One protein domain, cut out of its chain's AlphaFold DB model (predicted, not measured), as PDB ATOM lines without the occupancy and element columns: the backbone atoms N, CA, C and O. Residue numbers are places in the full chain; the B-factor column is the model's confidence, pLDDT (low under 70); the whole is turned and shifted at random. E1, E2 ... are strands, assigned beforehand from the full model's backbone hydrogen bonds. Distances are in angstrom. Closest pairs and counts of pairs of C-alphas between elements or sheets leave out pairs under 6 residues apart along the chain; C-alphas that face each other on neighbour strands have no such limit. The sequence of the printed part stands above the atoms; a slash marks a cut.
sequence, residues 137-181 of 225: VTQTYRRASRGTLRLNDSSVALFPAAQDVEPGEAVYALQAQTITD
ATOM      1  N   VAL A 137      22.361  30.442  41.816       85.56
ATOM      2  CA  VAL A 137      23.235  30.236  40.662       85.56
ATOM      3  C   VAL A 137      24.626  30.756  41.000       85.56
ATOM      4  O   VAL A 137      24.841  31.962  41.101       85.56
ATOM      5  N   THR A 138      25.584  29.843  41.120       86.94
ATOM      6  CA  THR A 138      26.999  30.170  41.313       86.94
ATOM      7  C   THR A 138      27.715  30.083  39.979       86.94
ATOM      8  O   THR A 138      27.737  29.031  39.342       86.94
ATOM      9  N   GLN A 139      28.329  31.186  39.560       91.06
ATOM     10  CA  GLN A 139      29.093  31.265  38.318       91.06
ATOM     11  C   GLN A 139      30.573  31.482  38.625       91.06
ATOM     12  O   GLN A 139      30.948  32.407  39.345       91.06
ATOM     13  N   THR A 140      31.426  30.627  38.068       89.94
ATOM     14  CA  THR A 140      32.881  30.776  38.126       89.94
ATOM     15  C   THR A 140      33.376  31.311  36.797       89.94
ATOM     16  O   THR A 140      33.072  30.765  35.736       89.94
ATOM     17  N   TYR A 141      34.167  32.374  36.871       93.31
ATOM     18  CA  TYR A 141      34.702  33.081  35.721       93.31
ATOM     19  C   TYR A 141      36.222  32.939  35.682       93.31
ATOM     20  O   TYR A 141      36.893  33.053  36.708       93.31
ATOM     21  N   ARG A 142      36.777  32.720  34.488       94.88
ATOM     22  CA  ARG A 142      38.224  32.657  34.260       94.88
ATOM     23  C   ARG A 142      38.647  33.782  33.334       94.88
ATOM     24  O   ARG A 142      37.989  34.034  32.327       94.88
ATOM     25  N   ARG A 143      39.767  34.434  33.661       94.25
ATOM     26  CA  ARG A 143      40.349  35.487  32.823       94.25
ATOM     27  C   ARG A 143      40.572  34.962  31.402       94.25
ATOM     28  O   ARG A 143      41.135  33.879  31.232       94.25
ATOM     29  N   ALA A 144      40.129  35.724  30.409       95.00
ATOM     30  CA  ALA A 144      40.166  35.358  28.997       95.00
ATOM     31  C   ALA A 144      40.431  36.597  28.125       95.00
ATOM     32  O   ALA A 144      40.412  37.721  28.618       95.00
ATOM     33  N   SER A 145      40.681  36.397  26.829       93.25
ATOM     34  CA  SER A 145      40.739  37.490  25.843       93.25
ATOM     35  C   SER A 145      39.353  37.969  25.407       93.25
ATOM     36  O   SER A 145      39.233  39.063  24.866       93.25
ATOM     37  N   ARG A 146      38.318  37.157  25.657       94.62
ATOM     38  CA  ARG A 146      36.920  37.455  25.361       94.62
ATOM     39  C   ARG A 146      36.018  36.859  26.440       94.62
ATOM     40  O   ARG A 146      36.195  35.696  26.799       94.62
ATOM     41  N   GLY A 147      35.062  37.625  26.964       95.31
ATOM     42  CA  GLY A 147      34.247  37.192  28.103       95.31
ATOM     43  C   GLY A 147      32.998  38.034  28.353       95.31
ATOM     44  O   GLY A 147      32.845  39.117  27.796       95.31
ATOM     45  N   THR A 148      32.077  37.523  29.168       95.38
ATOM     46  CA  THR A 148      30.827  38.216  29.531       95.38
ATOM     47  C   THR A 148      30.943  39.010  30.825       95.38
ATOM     48  O   THR A 148      30.102  39.862  31.073       95.38
ATOM     49  N   LEU A 149      31.973  38.775  31.637       94.88
ATOM     50  CA  LEU A 149      32.232  39.540  32.852       94.88
ATOM     51  C   LEU A 149      33.441  40.449  32.639       94.88
ATOM     52  O   LEU A 149      34.502  39.980  32.230       94.88
ATOM     53  N   ARG A 150      33.303  41.731  32.963       92.56
ATOM     54  CA  ARG A 150      34.403  42.696  33.005       92.56
ATOM     55  C   ARG A 150      34.595  43.182  34.429       92.56
ATOM     56  O   ARG A 150      33.630  43.546  35.099       92.56
ATOM     57  N   LEU A 151      35.850  43.181  34.859       88.00
ATOM     58  CA  LEU A 151      36.281  43.695  36.150       88.00
ATOM     59  C   LEU A 151      37.359  44.752  35.913       88.00
ATOM     60  O   LEU A 151      38.332  44.502  35.197       88.00
ATOM     61  N   ASN A 152      37.186  45.912  36.533       82.94
ATOM     62  CA  ASN A 152      38.239  46.901  36.734       82.94
ATOM     63  C   ASN A 152      38.202  47.379  38.196       82.94
ATOM     64  O   ASN A 152      37.355  46.940  38.976       82.94
ATOM     65  N   ASP A 153      39.118  48.268  38.573       79.12
ATOM     66  CA  ASP A 153      39.299  48.685  39.971       79.12
ATOM     67  C   ASP A 153      38.069  49.379  40.586       79.12
ATOM     68  O   ASP A 153      37.958  49.477  41.807       79.12
ATOM     69  N   SER A 154      37.138  49.867  39.762       81.56
ATOM     70  CA  SER A 154      35.992  50.672  40.197       81.56
ATOM     71  C   SER A 154      34.629  50.101  39.804       81.56
ATOM     72  O   SER A 154      33.604  50.619  40.250       81.56
ATOM     73  N   SER A 155      34.576  49.054  38.979       83.88
ATOM     74  CA  SER A 155      33.323  48.544  38.431       83.88
ATOM     75  C   SER A 155      33.372  47.069  38.040       83.88
ATOM     76  O   SER A 155      34.404  46.502  37.672       83.88
ATOM     77  N   VAL A 156      32.185  46.469  38.094       87.62
ATOM     78  CA  VAL A 156      31.892  45.123  37.615       87.62
ATOM     79  C   VAL A 156      30.752  45.239  36.614       87.62
ATOM     80  O   VAL A 156      29.718  45.825  36.936       87.62
ATOM     81  N   ALA A 157      30.921  44.684  35.417       90.25
ATOM     82  CA  ALA A 157      29.885  44.672  34.388       90.25
ATOM     83  C   ALA A 157      29.674  43.256  33.848       90.25
ATOM     84  O   ALA A 157      30.634  42.576  33.479       90.25
ATOM     85  N   LEU A 158      28.412  42.828  33.790       91.38
ATOM     86  CA  LEU A 158      27.994  41.579  33.162       91.38
ATOM     87  C   LEU A 158      27.276  41.901  31.847       91.38
ATOM     88  O   LEU A 158      26.275  42.617  31.839       91.38
ATOM     89  N   PHE A 159      27.791  41.378  30.740       91.06
ATOM     90  CA  PHE A 159      27.288  41.629  29.394       91.06
ATOM     91  C   PHE A 159      26.445  40.457  28.881       91.06
ATOM     92  O   PHE A 159      26.788  39.298  29.131       91.06
ATOM     93  N   PRO A 160      25.393  40.725  28.083       88.12
ATOM     94  CA  PRO A 160      24.580  39.677  27.460       88.12
ATOM     95  C   PRO A 160      25.336  38.891  26.375       88.12
ATOM     96  O   PRO A 160      24.922  37.795  26.009       88.12
ATOM     97  N   ALA A 161      26.443  39.436  25.859       91.56
ATOM     98  CA  ALA A 161      27.301  38.799  24.866       91.56
ATOM     99  C   ALA A 161      28.780  39.054  25.179       91.56
ATOM    100  O   ALA A 161      29.139  40.112  25.702       91.56
ATOM    101  N   ALA A 162      29.635  38.086  24.840       92.38
ATOM    102  CA  ALA A 162      31.054  38.133  25.164       92.38
ATOM    103  C   ALA A 162      31.772  39.271  24.416       92.38
ATOM    104  O   ALA A 162      31.737  39.310  23.182       92.38
ATOM    105  N   GLN A 163      32.430  40.143  25.180       91.38
ATOM    106  CA  GLN A 163      33.215  41.291  24.725       91.38
ATOM    107  C   GLN A 163      34.697  40.926  24.671       91.38
ATOM    108  O   GLN A 163      35.162  40.150  25.511       91.38
ATOM    109  N   ASP A 164      35.426  41.489  23.713       92.06
ATOM    110  CA  ASP A 164      36.884  41.393  23.678       92.06
ATOM    111  C   ASP A 164      37.511  42.256  24.790       92.06
ATOM    112  O   ASP A 164      36.868  43.138  25.371       92.06
ATOM    113  N   VAL A 165      38.756  41.943  25.147       88.06
ATOM    114  CA  VAL A 165      39.518  42.697  26.148       88.06
ATOM    115  C   VAL A 165      39.975  44.046  25.585       88.06
ATOM    116  O   VAL A 165      40.628  44.092  24.546       88.06
ATOM    117  N   GLU A 166      39.682  45.131  26.301       83.94
ATOM    118  CA  GLU A 166      40.199  46.472  26.000       83.94
ATOM    119  C   GLU A 166      41.463  46.781  26.828       83.94
ATOM    120  O   GLU A 166      41.673  46.193  27.900       83.94
ATOM    121  N   PRO A 167      42.333  47.706  26.376       80.38
ATOM    122  CA  PRO A 167      43.512  48.115  27.135       80.38
ATOM    123  C   PRO A 167      43.155  48.629  28.540       80.38
ATOM    124  O   PRO A 167      42.352  49.542  28.695       80.38
ATOM    125  N   GLY A 168      43.792  48.062  29.570       81.00
ATOM    126  CA  GLY A 168      43.563  48.438  30.973       81.00
ATOM    127  C   GLY A 168      42.417  47.692  31.663       81.00
ATOM    128  O   GLY A 168      42.155  47.941  32.837       81.00
ATOM    129  N   GLU A 169      41.767  46.750  30.980       85.56
ATOM    130  CA  GLU A 169      40.664  45.969  31.538       85.56
ATOM    131  C   GLU A 169      40.995  44.473  31.645       85.56
ATOM    132  O   GLU A 169      41.897  43.936  30.994       85.56
ATOM    133  N   ALA A 170      40.229  43.765  32.477       90.62
ATOM    134  CA  ALA A 170      40.206  42.311  32.488       90.62
ATOM    135  C   ALA A 170      38.795  41.815  32.157       90.62
ATOM    136  O   ALA A 170      37.828  42.135  32.854       90.62
ATOM    137  N   VAL A 171      38.693  40.996  31.109       94.62
ATOM    138  CA  VAL A 171      37.474  40.250  30.785       94.62
ATOM    139  C   VAL A 171      37.621  38.793  31.204       94.62
ATOM    140  O   VAL A 171      38.716  38.218  31.221       94.62
ATOM    141  N   TYR A 172      36.500  38.191  31.572       96.19
ATOM    142  CA  TYR A 172      36.433  36.837  32.077       96.19
ATOM    143  C   TYR A 172      35.317  36.080  31.363       96.19
ATOM    144  O   TYR A 172      34.174  36.541  31.273       96.19
ATOM    145  N   ALA A 173      35.661  34.907  30.843       95.50
ATOM    146  CA  ALA A 173      34.703  33.977  30.273       95.50
ATOM    147  C   ALA A 173      34.075  33.144  31.393       95.50
ATOM    148  O   ALA A 173      34.756  32.774  32.358       95.50
ATOM    149  N   LEU A 174      32.786  32.833  31.255       94.12
ATOM    150  CA  LEU A 174      32.121  31.878  32.132       94.12
ATOM    151  C   LEU A 174      32.800  30.514  31.963       94.12
ATOM    152  O   LEU A 174      32.815  29.951  30.872       94.12
ATOM    153  N   GLN A 175      33.388  30.007  33.040       95.00
ATOM    154  CA  GLN A 175      34.052  28.708  33.063       95.00
ATOM    155  C   GLN A 175      33.093  27.611  33.517       95.00
ATOM    156  O   GLN A 175      33.092  26.518  32.957       95.00
ATOM    157  N   ALA A 176      32.308  27.891  34.554       91.94
ATOM    158  CA  ALA A 176      31.383  26.936  35.134       91.94
ATOM    159  C   ALA A 176      30.174  27.659  35.722       91.94
ATOM    160  O   ALA A 176      30.289  28.778  36.223       91.94
ATOM    161  N   GLN A 177      29.029  26.985  35.688       92.50
ATOM    162  CA  GLN A 177      27.824  27.400  36.383       92.50
ATOM    163  C   GLN A 177      27.281  26.211  37.164       92.50
ATOM    164  O   GLN A 177      27.067  25.138  36.601       92.50
ATOM    165  N   THR A 178      27.014  26.430  38.443       89.75
ATOM    166  CA  THR A 178      26.336  25.474  39.313       89.75
ATOM    167  C   THR A 178      25.012  26.085  39.735       89.75
ATOM    168  O   THR A 178      24.983  27.211  40.223       89.75
ATOM    169  N   ILE A 179      23.921  25.346  39.544       87.94
ATOM    170  CA  ILE A 179      22.606  25.709  40.076       87.94
ATOM    171  C   ILE A 179      22.365  24.822  41.293       87.94
ATOM    172  O   ILE A 179      22.317  23.596  41.172       87.94
ATOM    173  N   THR A 180      22.249  25.427  42.468       83.44
ATOM    174  CA  THR A 180      21.860  24.707  43.678       83.44
ATOM    175  C   THR A 180      20.366  24.445  43.608       83.44
ATOM    176  O   THR A 180      19.574  25.385  43.578       83.44
ATOM    177  N   ASP A 181      19.984  23.165  43.599       87.12
ATOM    178  CA  ASP A 181      18.587  22.765  43.751       87.12
ATOM    179  C   ASP A 181      18.051  23.302  45.090       87.12
ATOM    180  O   ASP A 181      18.533  22.883  46.153       87.12
TER     181      ASP A 181
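What this domain is: This is residues 137 to 181 of the 225 residues of an uncharacterized protein of Sphingobium sp. EP60837 (UniProt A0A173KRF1). A strongly twisted four-stranded sheet is built of a long ribbon, E1 beside E4, and the hairpin E2 and E3, which turns across one end of it. The 45 printed residues hold four named strands, E1 to E4 along the chain, in sheet order E1 E4 E2 E3, antiparallel throughout. The class is all strand; the outline is elongated, 39 by 20 by 17 A, and only just compact, close to loose, with a radius of gyration of the C-alphas of 11.0 A.

How they stand to each other: Inner strand E4, residues 170 to 180, pairs with edge strand E1, residues 137 to 144, through N 140 and O 176, 2.8 A. E4 also pairs with E2, residues 146 to 152, through N 172 and O 149, 2.8 A. E2 pairs with edge strand E3, residues 155 to 164, through N 150 and O 157, 2.8 A. E1 and E3 are apart.

Where its parts are: E1 begins at C-alpha 137 (23.235, 30.236, 40.662) and spans 21.2 A; it runs on into E2 at 91 degrees. E2 spans 14.8 A. E3, 16.8 A, bends by 118 degrees at Ala 161. E4, 27.8 A, bends by 55 degrees at Gln 175 and ends at C-alpha 180 (21.860, 24.707, 43.678).

The domain as a whole: The farthest C-alphas, Pro 167 and Asp 181, are 39.2 A apart. The printed part has no cut, its three links are tight, and no printed residue is under 70 in pLDDT.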